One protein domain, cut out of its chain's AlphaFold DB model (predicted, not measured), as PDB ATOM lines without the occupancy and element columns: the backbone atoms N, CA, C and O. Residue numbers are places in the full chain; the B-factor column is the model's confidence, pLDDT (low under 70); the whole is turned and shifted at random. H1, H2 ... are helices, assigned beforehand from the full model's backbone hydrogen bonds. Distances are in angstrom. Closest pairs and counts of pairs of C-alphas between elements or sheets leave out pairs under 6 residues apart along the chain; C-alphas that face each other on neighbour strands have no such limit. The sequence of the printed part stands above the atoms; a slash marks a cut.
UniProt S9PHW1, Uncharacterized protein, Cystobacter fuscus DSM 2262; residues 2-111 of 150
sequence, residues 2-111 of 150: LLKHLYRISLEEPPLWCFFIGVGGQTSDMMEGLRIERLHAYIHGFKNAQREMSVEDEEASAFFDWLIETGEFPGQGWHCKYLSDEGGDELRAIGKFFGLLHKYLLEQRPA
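AT A GLANCE: This is residues 2 to 111 of the 150 residues of an uncharacterized protein of Cystobacter fuscus DSM 2262 (UniProt S9PHW1). The two longest helices, H3 and H6, meet near their first residues as a V; H1 packs between its arms on one side, while H4 lies on the other side, crosswise to H6. H5 packs on the corner of the V, and a long loop, residues 22 to 35, links the short H2 to H3. The printed part has 110 residues, with six named helices, H1 to H6 in order along the chain, and no named strand; the class is all helix. It is compact, with a radius of gyration of the C-alphas of 14.0 A, and spans 39 by 31 by 27 A.

IN THESE COORDINATES: H1, residues 2 to 10, begins at C-alpha 2 (71.111, 130.096, 179.025) and is 12.1 A long. H2 is residues 18 to 21, 5.4 A. H3, residues 36 to 52, runs 24.5 A from C-alpha 36 at (57.366, 123.571, 186.367). H4, residues 58 to 69, is 16.1 A long, and H5, residues 78 to 85, is 10.3 A. H6, residues 90 to 108, is the longest at 27.3 A and ends at C-alpha 108 (69.557, 124.948, 164.762).

HOW THE PARTS SIT: H3 is the hub, touching four other helices. With residues 36 to 39 alone it touches H6, the same way at a steep tilt of 49 degrees; the closest C-alphas, of Ile 36 and Ile 94, are 5.7 A apart. H3 touches H5 at a shallow tilt of 12 degrees, opposite ways, with C-alphas 36 and 79 closest at 6.1 A. It only just touches H1, with 3 pairs of C-alphas within 8 A, Leu 2 and Phe 46 closest at 7.3 A. It also only just touches H2, with 3 such pairs, C-alphas 21 and 39 closest at 5.5 A. H6 touches H5, with C-alphas 82 and 93 closest at 4.9 A, and H1, with C-alphas 10 and 98 closest at 5.9 A. H4 and H1 only just touch, with 3 such pairs, and only at their ends, C-alphas 3 and 60 being closest at 5.9 A. H4 is close to but not clearly touching H6. H3 and H4 are apart. In H1, H3, H4, H5 and H6 every O i to N i+4 pair is within hydrogen-bond range; H2 is too short for such a pair.

THE WHOLE: The C-alphas farthest apart, of Ser 28 and Ala 111, are 40.4 A apart. The printed part has no cut. The link from H2 to H3 is long. The mean pLDDT of the printed part is 88.4; residue 15 and residues 22 to 33 are under 70.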
ATOM      1  N   LEU A   2      72.212 130.781 178.353       93.38
ATOM      2  CA  LEU A   2      71.111 130.096 179.025       93.38
ATOM      3  C   LEU A   2      70.782 128.746 178.375       93.38
ATOM      4  O   LEU A   2      70.705 127.750 179.087       93.38
ATOM      5  N   LEU A   3      70.658 128.675 177.042       95.38
ATOM      6  CA  LEU A   3      70.330 127.408 176.368       95.38
ATOM      7  C   LEU A   3      71.380 126.329 176.607       95.38
ATOM      8  O   LEU A   3      71.024 125.193 176.894       95.38
ATOM      9  N   LYS A   4      72.669 126.681 176.570       95.00
ATOM     10  CA  LYS A   4      73.752 125.750 176.907       95.00
ATOM     11  C   LYS A   4      73.622 125.224 178.337       95.00
ATOM     12  O   LYS A   4      73.854 124.041 178.579       95.00
ATOM     13  N   HIS A   5      73.238 126.085 179.278       93.06
ATOM     14  CA  HIS A   5      73.029 125.689 180.666       93.06
ATOM     15  C   HIS A   5      71.798 124.785 180.836       93.06
ATOM     16  O   HIS A   5      71.910 123.704 181.410       93.06
ATOM     17  N   LEU A   6      70.650 125.170 180.270       95.38
ATOM     18  CA  LEU A   6      69.426 124.360 180.282       95.38
ATOM     19  C   LEU A   6      69.632 123.019 179.580       95.38
ATOM     20  O   LEU A   6      69.189 121.991 180.083       95.38
ATOM     21  N   TYR A   7      70.368 123.009 178.469       96.50
ATOM     22  CA  TYR A   7      70.762 121.789 177.785       96.50
ATOM     23  C   TYR A   7      71.564 120.891 178.723       96.50
ATOM     24  O   TYR A   7      71.246 119.715 178.872       96.50
ATOM     25  N   ARG A   8      72.552 121.441 179.436       94.06
ATOM     26  CA  ARG A   8      73.354 120.641 180.362       94.06
ATOM     27  C   ARG A   8      72.523 120.036 181.495       94.06
ATOM     28  O   ARG A   8      72.778 118.883 181.835       94.06
ATOM     29  N   ILE A   9      71.545 120.768 182.031       93.12
ATOM     30  CA  ILE A   9      70.597 120.253 183.035       93.12
ATOM     31  C   ILE A   9      69.729 119.143 182.434       93.12
ATOM     32  O   ILE A   9      69.563 118.091 183.042       93.12
ATOM     33  N   SER A  10      69.203 119.360 181.227       94.25
ATOM     34  CA  SER A  10      68.256 118.451 180.568       94.25
ATOM     35  C   SER A  10      68.813 117.063 180.240       94.25
ATOM     36  O   SER A  10      68.043 116.146 179.980       94.25
ATOM     37  N   LEU A  11      70.141 116.911 180.225       94.56
ATOM     38  CA  LEU A  11      70.803 115.619 180.041       94.56
ATOM     39  C   LEU A  11      70.815 114.776 181.327       94.56
ATOM     40  O   LEU A  11      71.063 113.567 181.290       94.56
ATOM     41  N   GLU A  12      70.573 115.395 182.481       91.50
ATOM     42  CA  GLU A  12      70.375 114.651 183.718       91.50
ATOM     43  C   GLU A  12      69.011 113.941 183.706       91.50
ATOM     44  O   GLU A  12      68.078 114.385 183.046       91.50
ATOM     45  N   GLU A  13      68.890 112.806 184.391       81.69
ATOM     46  CA  GLU A  13      67.605 112.108 184.539       81.69
ATOM     47  C   GLU A  13      66.819 112.675 185.729       81.69
ATOM     48  O   GLU A  13      67.431 113.026 186.739       81.69
ATOM     49  N   PRO A  14      65.478 112.712 185.690       74.31
ATOM     50  CA  PRO A  14      64.675 112.878 186.902       74.31
ATOM     51  C   PRO A  14      65.011 111.778 187.927       74.31
ATOM     52  O   PRO A  14      65.154 110.623 187.526       74.31
ATOM     53  N   PRO A  15      65.143 112.077 189.235       69.50
ATOM     54  CA  PRO A  15      64.856 113.340 189.925       69.50
ATOM     55  C   PRO A  15      65.941 114.417 189.820       69.50
ATOM     56  O   PRO A  15      65.716 115.519 190.301       69.50
ATOM     57  N   LEU A  16      67.113 114.149 189.237       79.75
ATOM     58  CA  LEU A  16      68.317 114.977 189.407       79.75
ATOM     59  C   LEU A  16      68.161 116.437 188.959       79.75
ATOM     60  O   LEU A  16      68.887 117.296 189.456       79.75
ATOM     61  N   TRP A  17      67.192 116.747 188.092       82.81
ATOM     62  CA  TRP A  17      66.802 118.126 187.770       82.81
ATOM     63  C   TRP A  17      66.542 118.973 189.017       82.81
ATOM     64  O   TRP A  17      66.863 120.161 189.035       82.81
ATOM     65  N   CYS A  18      66.031 118.353 190.081       76.75
ATOM     66  CA  CYS A  18      65.684 118.989 191.342       76.75
ATOM     67  C   CYS A  18      66.886 119.691 192.008       76.75
ATOM     68  O   CYS A  18      66.710 120.725 192.650       76.75
ATOM     69  N   PHE A  19      68.112 119.192 191.804       75.19
ATOM     70  CA  PHE A  19      69.337 119.814 192.322       75.19
ATOM     71  C   PHE A  19      69.682 121.131 191.621       75.19
ATOM     72  O   PHE A  19      70.388 121.957 192.192       75.19
ATOM     73  N   PHE A  20      69.179 121.339 190.403       77.81
ATOM     74  CA  PHE A  20      69.495 122.509 189.583       77.81
ATOM     75  C   PHE A  20      68.384 123.555 189.623       77.81
ATOM     76  O   PHE A  20      68.661 124.742 189.771       77.81
ATOM     77  N   ILE A  21      67.127 123.115 189.524       78.50
ATOM     78  CA  ILE A  21      65.959 124.013 189.523       78.50
ATOM     79  C   ILE A  21      65.383 124.242 190.929       78.50
ATOM     80  O   ILE A  21      64.415 124.979 191.091       78.50
ATOM     81  N   GLY A  22      66.012 123.643 191.947       66.88
ATOM     82  CA  GLY A  22      65.742 123.851 193.365       66.88
ATOM     83  C   GLY A  22      64.645 122.950 193.938       66.88
ATOM     84  O   GLY A  22      63.512 122.919 193.454       66.88
ATOM     85  N   VAL A  23      64.962 122.289 195.056       61.16
ATOM     86  CA  VAL A  23      63.991 121.723 196.002       61.16
ATOM     87  C   VAL A  23      63.893 122.666 197.199       61.16
ATOM     88  O   VAL A  23      64.889 122.904 197.877       61.16
ATOM     89  N   GLY A  24      62.721 123.250 197.461       49.97
ATOM     90  CA  GLY A  24      62.478 123.924 198.740       49.97
ATOM     91  C   GLY A  24      62.679 122.905 199.861       49.97
ATOM     92  O   GLY A  24      62.123 121.818 199.759       49.97
ATOM     93  N   GLY A  25      63.480 123.227 200.884       47.56
ATOM     94  CA  GLY A  25      63.996 122.295 201.907       47.56
ATOM     95  C   GLY A  25      62.972 121.616 202.833       47.56
ATOM     96  O   GLY A  25      63.302 121.326 203.977       47.56
ATOM     97  N   GLN A  26      61.739 121.399 202.378       51.56
ATOM     98  CA  GLN A  26      60.635 120.803 203.125       51.56
ATOM     99  C   GLN A  26      60.066 119.515 202.513       51.56
ATOM    100  O   GLN A  26      59.149 118.955 203.107       51.56
ATOM    101  N   THR A  27      60.564 119.015 201.376       52.00
ATOM    102  CA  THR A  27      60.073 117.740 200.823       52.00
ATOM    103  C   THR A  27      61.038 116.601 201.148       52.00
ATOM    104  O   THR A  27      62.229 116.663 200.847       52.00
ATOM    105  N   SER A  28      60.529 115.554 201.800       58.53
ATOM    106  CA  SER A  28      61.250 114.287 202.001       58.53
ATOM    107  C   SER A  28      61.435 113.511 200.693       58.53
ATOM    108  O   SER A  28      62.278 112.619 200.629       58.53
ATOM    109  N   ASP A  29      60.665 113.864 199.660       64.25
ATOM    110  CA  ASP A  29      60.760 113.344 198.303       64.25
ATOM    111  C   ASP A  29      61.253 114.443 197.339       64.25
ATOM    112  O   ASP A  29      60.734 115.562 197.289       64.25
ATOM    113  N   MET A  30      62.290 114.123 196.564       64.19
ATOM    114  CA  MET A  30      62.849 115.014 195.544       64.19
ATOM    115  C   MET A  30      61.895 115.209 194.360       64.19
ATOM    116  O   MET A  30      61.907 116.277 193.744       64.19
ATOM    117  N   MET A  31      61.061 114.210 194.058       63.78
ATOM    118  CA  MET A  31      60.074 114.261 192.978       63.78
ATOM    119  C   MET A  31      58.916 115.198 193.318       63.78
ATOM    120  O   MET A  31      58.509 115.979 192.466       63.78
ATOM    121  N   GLU A  32      58.457 115.214 194.572       65.06
ATOM    122  CA  GLU A  32      57.453 116.180 195.061       65.06
ATOM    123  C   GLU A  32      57.949 117.635 194.980       65.06
ATOM    124  O   GLU A  32      57.167 118.588 194.920       65.06
ATOM    125  N   GLY A  33      59.271 117.818 194.970       68.44
ATOM    126  CA  GLY A  33      59.918 119.110 194.810       68.44
ATOM    127  C   GLY A  33      59.980 119.614 193.367       68.44
ATOM    128  O   GLY A  33      60.214 120.813 193.182       68.44
ATOM    129  N   LEU A  34      59.793 118.755 192.359       79.56
ATOM    130  CA  LEU A  34      59.813 119.151 190.952       79.56
ATOM    131  C   LEU A  34      58.518 119.882 190.607       79.56
ATOM    132  O   LEU A  34      57.428 119.332 190.707       79.56
ATOM    133  N   ARG A  35      58.657 121.147 190.216       87.62
ATOM    134  CA  ARG A  35      57.546 122.030 189.859       87.62
ATOM    135  C   ARG A  35      57.935 122.813 188.621       87.62
ATOM    136  O   ARG A  35      59.017 123.416 188.604       87.62
ATOM    137  N   ILE A  36      57.091 122.836 187.600       92.00
ATOM    138  CA  ILE A  36      57.366 123.571 186.367       92.00
ATOM    139  C   ILE A  36      57.508 125.073 186.634       92.00
ATOM    140  O   ILE A  36      58.319 125.739 185.990       92.00
ATOM    141  N   GLU A  37      56.826 125.607 187.650       90.75
ATOM    142  CA  GLU A  37      56.975 127.002 188.062       90.75
ATOM    143  C   GLU A  37      58.383 127.307 188.572       90.75
ATOM    144  O   GLU A  37      58.851 128.433 188.424       90.75
ATOM    145  N   ARG A  38      59.094 126.324 189.138       89.56
ATOM    146  CA  ARG A  38      60.485 126.516 189.569       89.56
ATOM    147  C   ARG A  38      61.436 126.571 188.391       89.56
ATOM    148  O   ARG A  38      62.302 127.439 188.374       89.56
ATOM    149  N   LEU A  39      61.241 125.720 187.382       92.56
ATOM    150  CA  LEU A  39      61.978 125.848 186.124       92.56
ATOM    151  C   LEU A  39      61.691 127.208 185.471       92.56
ATOM    152  O   LEU A  39      62.615 127.893 185.033       92.56
ATOM    153  N   HIS A  40      60.429 127.635 185.455       94.31
ATOM    154  CA  HIS A  40      60.048 128.942 184.933       94.31
ATOM    155  C   HIS A  40      60.713 130.094 185.702       94.31
ATOM    156  O   HIS A  40      61.319 130.970 185.081       94.31
ATOM    157  N   ALA A  41      60.672 130.068 187.035       91.12
ATOM    158  CA  ALA A  41      61.317 131.063 187.886       91.12
ATOM    159  C   ALA A  41      62.842 131.072 187.711       91.12
ATOM    160  O   ALA A  41      63.439 132.144 187.638       91.12
ATOM    161  N   TYR A  42      63.463 129.897 187.586       91.56
ATOM    162  CA  TYR A  42      64.889 129.747 187.314       91.56
ATOM    163  C   TYR A  42      65.284 130.435 185.997       91.56
ATOM    164  O   TYR A  42      66.165 131.294 185.979       91.56
ATOM    165  N   ILE A  43      64.582 130.115 184.905       94.12
ATOM    166  CA  ILE A  43      64.794 130.714 183.579       94.12
ATOM    167  C   ILE A  43      64.604 132.231 183.641       94.12
ATOM    168  O   ILE A  43      65.426 132.985 183.120       94.12
ATOM    169  N   HIS A  44      63.528 132.687 184.281       91.88
ATOM    170  CA  HIS A  44      63.227 134.107 184.416       91.88
ATOM    171  C   HIS A  44      64.314 134.851 185.210       91.88
ATOM    172  O   HIS A  44      64.793 135.896 184.770       91.88
ATOM    173  N   GLY A  45      64.758 134.289 186.339       91.12
ATOM    174  CA  GLY A  45      65.840 134.842 187.154       91.12
ATOM    175  C   GLY A  45      67.165 134.921 186.396       91.12
ATOM    176  O   GLY A  45      67.824 135.959 186.427       91.12
ATOM    177  N   PHE A  46      67.516 133.873 185.645       91.19
ATOM    178  CA  PHE A  46      68.725 133.859 184.818       91.19
ATOM    179  C   PHE A  46      68.696 134.967 183.755       91.19
ATOM    180  O   PHE A  46      69.655 135.730 183.632       91.19
ATOM    181  N   LYS A  47      67.577 135.110 183.029       90.50
ATOM    182  CA  LYS A  47      67.406 136.170 182.017       90.50
ATOM    183  C   LYS A  47      67.492 137.570 182.631       90.50
ATOM    184  O   LYS A  47      68.067 138.464 182.017       90.50
ATOM    185  N   ASN A  48      66.940 137.772 183.829       89.50
ATOM    186  CA  ASN A  48      67.015 139.064 184.513       89.50
ATOM    187  C   ASN A  48      68.445 139.410 184.940       89.50
ATOM    188  O   ASN A  48      68.896 140.516 184.659       89.50
ATOM    189  N   ALA A  49      69.185 138.456 185.510       89.25
ATOM    190  CA  ALA A  49      70.587 138.665 185.870       89.25
ATOM    191  C   ALA A  49      71.451 139.023 184.645       89.25
ATOM    192  O   ALA A  49      72.287 139.920 184.709       89.25
ATOM    193  N   GLN A  50      71.218 138.376 183.496       87.75
ATOM    194  CA  GLN A  50      71.919 138.714 182.250       87.75
ATOM    195  C   GLN A  50      71.620 140.142 181.771       87.75
ATOM    196  O   GLN A  50      72.543 140.876 181.413       87.75
ATOM    197  N   ARG A  51      70.349 140.563 181.826       85.75
ATOM    198  CA  ARG A  51      69.932 141.928 181.466       85.75
ATOM    199  C   ARG A  51      70.584 142.986 182.351       85.75
ATOM    200  O   ARG A  51      71.033 144.003 181.834       85.75
ATOM    201  N   GLU A  52      70.685 142.743 183.656       88.00
ATOM    202  CA  GLU A  52      71.372 143.647 184.593       88.00
ATOM    203  C   GLU A  52      72.864 143.797 184.269       88.00
ATOM    204  O   GLU A  52      73.436 144.874 184.421       88.00
ATOM    205  N   MET A  53      73.486 142.742 183.741       86.25
ATOM    206  CA  MET A  53      74.873 142.765 183.272       86.25
ATOM    207  C   MET A  53      75.030 143.339 181.853       86.25
ATOM    208  O   MET A  53      76.136 143.318 181.317       86.25
ATOM    209  N   SER A  54      73.955 143.850 181.235       81.12
ATOM    210  CA  SER A  54      73.919 144.300 179.830       81.12
ATOM    211  C   SER A  54      74.376 143.230 178.828       81.12
ATOM    212  O   SER A  54      74.876 143.547 177.750       81.12
ATOM    213  N   VAL A  55      74.214 141.953 179.183       81.75
ATOM    214  CA  VAL A  55      74.482 140.815 178.304       81.75
ATOM    215  C   VAL A  55      73.147 140.345 177.752       81.75
ATOM    216  O   VAL A  55      72.334 139.775 178.480       81.75
ATOM    217  N   GLU A  56      72.907 140.576 176.466       82.12
ATOM    218  CA  GLU A  56      71.764 139.976 175.786       82.12
ATOM    219  C   GLU A  56      72.097 138.544 175.354       82.12
ATOM    220  O   GLU A  56      73.184 138.256 174.853       82.12
ATOM    221  N   ASP A  57      71.165 137.622 175.590       89.44
ATOM    222  CA  ASP A  57      71.286 136.225 175.176       89.44
ATOM    223  C   ASP A  57      70.380 135.992 173.966       89.44
ATOM    224  O   ASP A  57      69.295 135.423 174.089       89.44
ATOM    225  N   GLU A  58      70.814 136.489 172.805       91.75
ATOM    226  CA  GLU A  58      70.067 136.420 171.538       91.75
ATOM    227  C   GLU A  58      69.622 134.991 171.212       91.75
ATOM    228  O   GLU A  58      68.500 134.763 170.766       91.75
ATOM    229  N   GLU A  59      70.472 134.007 171.507       92.38
ATOM    230  CA  GLU A  59      70.168 132.596 171.289       92.38
ATOM    231  C   GLU A  59      68.985 132.126 172.149       92.38
ATOM    232  O   GLU A  59      68.110 131.396 171.680       92.38
ATOM    233  N   ALA A  60      68.935 132.558 173.411       93.56
ATOM    234  CA  ALA A  60      67.809 132.260 174.279       93.56
ATOM    235  C   ALA A  60      66.537 132.978 173.819       93.56
ATOM    236  O   ALA A  60      65.470 132.370 173.859       93.56
ATOM    237  N   SER A  61      66.636 134.237 173.381       93.69
ATOM    238  CA  SER A  61      65.504 134.968 172.799       93.69
ATOM    239  C   SER A  61      64.940 134.223 171.586       93.69
ATOM    240  O   SER A  61      63.757 133.898 171.595       93.69
ATOM    241  N   ALA A  62      65.797 133.806 170.649       96.06
ATOM    242  CA  ALA A  62      65.400 133.052 169.463       96.06
ATOM    243  C   ALA A  62      64.675 131.733 169.792       96.06
ATOM    244  O   ALA A  62      63.701 131.381 169.132       96.06
ATOM    245  N   PHE A  63      65.084 131.017 170.845       97.19
ATOM    246  CA  PHE A  63      64.355 129.825 171.291       97.19
ATOM    247  C   PHE A  63      62.948 130.148 171.809       97.19
ATOM    248  O   PHE A  63      61.998 129.435 171.496       97.19
ATOM    249  N   PHE A  64      62.790 131.212 172.604       95.81
ATOM    250  CA  PHE A  64      61.465 131.602 173.094       95.81
ATOM    251  C   PHE A  64      60.571 132.142 171.976       95.81
ATOM    252  O   PHE A  64      59.376 131.854 171.992       95.81
ATOM    253  N   ASP A  65      61.138 132.838 170.994       96.06
ATOM    254  CA  ASP A  65      60.415 133.271 169.797       96.06
ATOM    255  C   ASP A  65      59.964 132.061 168.971       96.06
ATOM    256  O   ASP A  65      58.792 131.960 168.618       96.06
ATOM    257  N   TRP A  66      60.830 131.060 168.793       97.56
ATOM    258  CA  TRP A  66      60.462 129.794 168.153       97.56
ATOM    259  C   TRP A  66      59.326 129.060 168.893       97.56
ATOM    260  O   TRP A  66      58.433 128.491 168.259       97.56
ATOM    261  N   LEU A  67      59.289 129.096 170.232       97.31
ATOM    262  CA  LEU A  67      58.154 128.556 170.997       97.31
ATOM    263  C   LEU A  67      56.852 129.332 170.740       97.31
ATOM    264  O   LEU A  67      55.778 128.732 170.712       97.31
ATOM    265  N   ILE A  68      56.923 130.652 170.553       95.94
ATOM    266  CA  ILE A  68      55.760 131.476 170.193       95.94
ATOM    267  C   ILE A  68      55.277 131.104 168.786       95.94
ATOM    268  O   ILE A  68      54.095 130.813 168.601       95.94
ATOM    269  N   GLU A  69      56.187 131.046 167.812       95.81
ATOM    270  CA  GLU A  69      55.891 130.728 166.409       95.81
ATOM    271  C   GLU A  69      55.276 129.334 166.233       95.81
ATOM    272  O   GLU A  69      54.388 129.135 165.405       95.81
ATOM    273  N   THR A  70      55.711 128.368 167.044       94.94
ATOM    274  CA  THR A  70      55.192 126.993 167.029       94.94
ATOM    275  C   THR A  70      53.933 126.799 167.880       94.94
ATOM    276  O   THR A  70      53.381 125.700 167.913       94.94
ATOM    277  N   GLY A  71      53.437 127.851 168.542       94.50
ATOM    278  CA  GLY A  71      52.229 127.804 169.374       94.50
ATOM    279  C   GLY A  71      52.422 127.154 170.751       94.50
ATOM    280  O   GLY A  71      51.446 126.886 171.457       94.50
ATOM    281  N   GLU A  72      53.666 126.914 171.161       95.88
ATOM    282  CA  GLU A  72      54.025 126.339 172.460       95.88
ATOM    283  C   GLU A  72      54.133 127.396 173.579       95.88
ATOM    284  O   GLU A  72      54.197 127.060 174.761       95.88
ATOM    285  N   PHE A  73      54.061 128.686 173.238       92.94
ATOM    286  CA  PHE A  73      54.053 129.795 174.197       92.94
ATOM    287  C   PHE A  73      52.818 130.699 173.998       92.94
ATOM    288  O   PHE A  73      52.922 131.796 173.450       92.94
ATOM    289  N   PRO A  74      51.626 130.275 174.459       89.06
ATOM    290  CA  PRO A  74      50.428 131.111 174.431       89.06
ATOM    291  C   PRO A  74      50.492 132.220 175.494       89.06
ATOM    292  O   PRO A  74      51.351 132.207 176.375       89.06
ATOM    293  N   GLY A  75      49.533 133.151 175.470       86.88
ATOM    294  CA  GLY A  75      49.503 134.313 176.371       86.88
ATOM    295  C   GLY A  75      49.542 133.993 177.875       86.88
ATOM    296  O   GLY A  75      50.076 134.791 178.639       86.88
ATOM    297  N   GLN A  76      49.051 132.824 178.315       88.75
ATOM    298  CA  GLN A  76      49.171 132.386 179.717       88.75
ATOM    299  C   GLN A  76      50.586 131.923 180.127       88.75
ATOM    300  O   GLN A  76      50.821 131.621 181.295       88.75
ATOM    301  N   GLY A  77      51.518 131.834 179.175       93.12
ATOM    302  CA  GLY A  77      52.864 131.300 179.359       93.12
ATOM    303  C   GLY A  77      52.989 129.809 179.030       93.12
ATOM    304  O   GLY A  77      52.064 129.020 179.229       93.12
ATOM    305  N   TRP A  78      54.177 129.414 178.559       96.12
ATOM    306  CA  TRP A  78      54.516 128.023 178.219       96.12
ATOM    307  C   TRP A  78      54.361 127.057 179.403       96.12
ATOM    308  O   TRP A  78      53.852 125.958 179.237       96.12
ATOM    309  N   HIS A  79      54.746 127.471 180.614       95.12
ATOM    310  CA  HIS A  79      54.706 126.621 181.809       95.12
ATOM    311  C   HIS A  79      53.269 126.222 182.175       95.12
ATOM    312  O   HIS A  79      52.991 125.043 182.377       95.12
ATOM    313  N   CYS A  80      52.337 127.180 182.148       96.00
ATOM    314  CA  CYS A  80      50.908 126.921 182.325       96.00
ATOM    315  C   CYS A  80      50.357 125.993 181.235       96.00
ATOM    316  O   CYS A  80      49.583 125.081 181.526       96.00
ATOM    317  N   LYS A  81      50.751 126.218 179.971       96.00
ATOM    318  CA  LYS A  81      50.335 125.365 178.851       96.00
ATOM    319  C   LYS A  81      50.811 123.929 179.042       96.00
ATOM    320  O   LYS A  81      49.998 123.020 178.948       96.00
ATOM    321  N   TYR A  82      52.095 123.716 179.317       97.31
ATOM    322  CA  TYR A  82      52.653 122.368 179.415       97.31
ATOM    323  C   TYR A  82      52.066 121.608 180.600       97.31
ATOM    324  O   TYR A  82      51.730 120.441 180.453       97.31
ATOM    325  N   LEU A  83      51.855 122.276 181.739       96.62
ATOM    326  CA  LEU A  83      51.190 121.655 182.882       96.62
ATOM    327  C   LEU A  83      49.757 121.228 182.540       96.62
ATOM    328  O   LEU A  83      49.344 120.124 182.879       96.62
ATOM    329  N   SER A  84      49.012 122.080 181.833       96.38
ATOM    330  CA  SER A  84      47.655 121.754 181.389       96.38
ATOM    331  C   SER A  84      47.630 120.616 180.364       96.38
ATOM    332  O   SER A  84      46.794 119.721 180.478       96.38
ATOM    333  N   ASP A  85      48.518 120.647 179.367       96.31
ATOM    334  CA  ASP A  85      48.613 119.630 178.311       96.31
ATOM    335  C   ASP A  85      48.947 118.245 178.894       96.31
ATOM    336  O   ASP A  85      48.448 117.230 178.413       96.31
ATOM    337  N   GLU A  86      49.754 118.204 179.958       96.94
ATOM    338  CA  GLU A  86      50.165 116.975 180.645       96.94
ATOM    339  C   GLU A  86      49.251 116.603 181.830       96.94
ATOM    340  O   GLU A  86      49.601 115.756 182.651       96.94
ATOM    341  N   GLY A  87      48.063 117.212 181.940       96.31
ATOM    342  CA  GLY A  87      47.058 116.844 182.944       96.31
ATOM    343  C   GLY A  87      47.460 117.144 184.393       96.31
ATOM    344  O   GLY A  87      46.988 116.470 185.307       96.31
ATOM    345  N   GLY A  88      48.328 118.133 184.610       95.00
ATOM    346  CA  GLY A  88      48.859 118.492 185.927       95.00
ATOM    347  C   GLY A  88      50.113 117.716 186.342       95.00
ATOM    348  O   GLY A  88      50.580 117.891 187.465       95.00
ATOM    349  N   ASP A  89      50.669 116.871 185.470       93.81
ATOM    350  CA  ASP A  89      51.904 116.135 185.746       93.81
ATOM    351  C   ASP A  89      53.137 117.037 185.560       93.81
ATOM    352  O   ASP A  89      53.590 117.311 184.445       93.81
ATOM    353  N   GLU A  90      53.688 117.493 186.685       92.25
ATOM    354  CA  GLU A  90      54.858 118.375 186.762       92.25
ATOM    355  C   GLU A  90      56.090 117.795 186.057       92.25
ATOM    356  O   GLU A  90      56.810 118.499 185.341       92.25
ATOM    357  N   LEU A  91      56.337 116.494 186.237       90.94
ATOM    358  CA  LEU A  91      57.496 115.821 185.669       90.94
ATOM    359  C   LEU A  91      57.399 115.795 184.148       90.94
ATOM    360  O   LEU A  91      58.358 116.140 183.451       90.94
ATOM    361  N   ARG A  92      56.235 115.396 183.633       93.94
ATOM    362  CA  ARG A  92      55.979 115.364 182.194       93.94
ATOM    363  C   ARG A  92      56.002 116.763 181.594       93.94
ATOM    364  O   ARG A  92      56.559 116.931 180.514       93.94
ATOM    365  N   ALA A  93      55.493 117.770 182.299       95.31
ATOM    366  CA  ALA A  93      55.507 119.154 181.835       95.31
ATOM    367  C   ALA A  93      56.940 119.717 181.720       95.31
ATOM    368  O   ALA A  93      57.285 120.353 180.718       95.31
ATOM    369  N   ILE A  94      57.813 119.434 182.695       94.50
ATOM    370  CA  ILE A  94      59.248 119.763 182.609       94.50
ATOM    371  C   ILE A  94      59.914 118.973 181.473       94.50
ATOM    372  O   ILE A  94      60.664 119.539 180.675       94.50
ATOM    373  N   GLY A  95      59.606 117.678 181.362       94.81
ATOM    374  CA  GLY A  95      60.087 116.823 180.278       94.81
ATOM    375  C   GLY A  95      59.706 117.359 178.897       94.81
ATOM    376  O   GLY A  95      60.548 117.382 178.001       94.81
ATOM    377  N   LYS A  96      58.484 117.881 178.738       96.69
ATOM    378  CA  LYS A  96      58.017 118.540 177.513       96.69
ATOM    379  C   LYS A  96      58.865 119.767 177.173       96.69
ATOM    380  O   LYS A  96      59.310 119.888 176.032       96.69
ATOM    381  N   PHE A  97      59.153 120.638 178.147       97.25
ATOM    382  CA  PHE A  97      60.039 121.789 177.925       97.25
ATOM    383  C   PHE A  97      61.424 121.350 177.424       97.25
ATOM    384  O   PHE A  97      61.912 121.869 176.420       97.25
ATOM    385  N   PHE A  98      62.051 120.376 178.090       97.06
ATOM    386  CA  PHE A  98      63.373 119.896 177.683       97.06
ATOM    387  C   PHE A  98      63.360 119.164 176.339       97.06
ATOM    388  O   PHE A  98      64.285 119.345 175.551       97.06
ATOM    389  N   GLY A  99      62.298 118.422 176.023       97.31
ATOM    390  CA  GLY A  99      62.123 117.809 174.706       97.31
ATOM    391  C   GLY A  99      62.038 118.847 173.583       97.31
ATOM    392  O   GLY A  99      62.668 118.681 172.538       97.31
ATOM    393  N   LEU A 100      61.328 119.957 173.806       98.12
ATOM    394  CA  LEU A 100      61.274 121.076 172.858       98.12
ATOM    395  C   LEU A 100      62.628 121.784 172.720       98.12
ATOM    396  O   LEU A 100      63.023 122.122 171.607       98.12
ATOM    397  N   LEU A 101      63.373 121.942 173.819       98.12
ATOM    398  CA  LEU A 101      64.749 122.445 173.776       98.12
ATOM    399  C   LEU A 101      65.657 121.536 172.933       98.12
ATOM    400  O   LEU A 101      66.415 122.026 172.101       98.12
ATOM    401  N   HIS A 102      65.583 120.214 173.118       98.12
ATOM    402  CA  HIS A 102      66.359 119.253 172.324       98.12
ATOM    403  C   HIS A 102      66.000 119.321 170.846       98.12
ATOM    404  O   HIS A 102      66.898 119.386 170.008       98.12
ATOM    405  N   LYS A 103      64.701 119.372 170.531       98.19
ATOM    406  CA  LYS A 103      64.216 119.545 169.160       98.19
ATOM    407  C   LYS A 103      64.807 120.802 168.522       98.19
ATOM    408  O   LYS A 103      65.415 120.709 167.460       98.19
ATOM    409  N   TYR A 104      64.702 121.944 169.198       98.19
ATOM    410  CA  TYR A 104      65.257 123.205 168.714       98.19
ATOM    411  C   TYR A 104      66.770 123.111 168.458       98.19
ATOM    412  O   TYR A 104      67.247 123.492 167.392       98.19
ATOM    413  N   LEU A 105      67.544 122.545 169.389       97.81
ATOM    414  CA  LEU A 105      69.001 122.424 169.236       97.81
ATOM    415  C   LEU A 105      69.414 121.482 168.097       97.81
ATOM    416  O   LEU A 105      70.423 121.730 167.438       97.81
ATOM    417  N   LEU A 106      68.637 120.429 167.833       97.06
ATOM    418  CA  LEU A 106      68.861 119.524 166.702       97.06
ATOM    419  C   LEU A 106      68.561 120.178 165.345       97.06
ATOM    420  O   LEU A 106      69.211 119.833 164.351       97.06
ATOM    421  N   GLU A 107      67.605 121.110 165.308       95.81
ATOM    422  CA  GLU A 107      67.267 121.911 164.126       95.81
ATOM    423  C   GLU A 107      68.319 123.002 163.874       95.81
ATOM    424  O   GLU A 107      68.859 123.084 162.773       95.81
ATOM    425  N   GLN A 108      68.660 123.791 164.898       96.12
ATOM    426  CA  GLN A 108      69.557 124.948 164.762       96.12
ATOM    427  C   GLN A 108      71.045 124.577 164.734       96.12
ATOM    428  O   GLN A 108      71.849 125.279 164.125       96.12
ATOM    429  N   ARG A 109      71.425 123.479 165.400       95.75
ATOM    430  CA  ARG A 109      72.798 122.941 165.468       95.75
ATOM    431  C   ARG A 109      73.869 123.997 165.782       95.75
ATOM    432  O   ARG A 109      74.860 124.094 165.052       95.75
ATOM    433  N   PRO A 110      73.724 124.783 166.865       95.75
ATOM    434  CA  PRO A 110      74.712 125.804 167.182       95.75
ATOM    435  C   PRO A 110      76.083 125.167 167.446       95.75
ATOM    436  O   PRO A 110      76.181 124.050 167.963       95.75
ATOM    437  N   ALA A 111      77.165 125.880 167.122       95.44
ATOM    438  CA  ALA A 111      78.525 125.333 167.189       95.44
ATOM    439  C   ALA A 111      78.863 124.738 168.569       95.44
ATOM    440  O   ALA A 111      79.391 123.631 168.655       95.44
TER     441      ALA A 111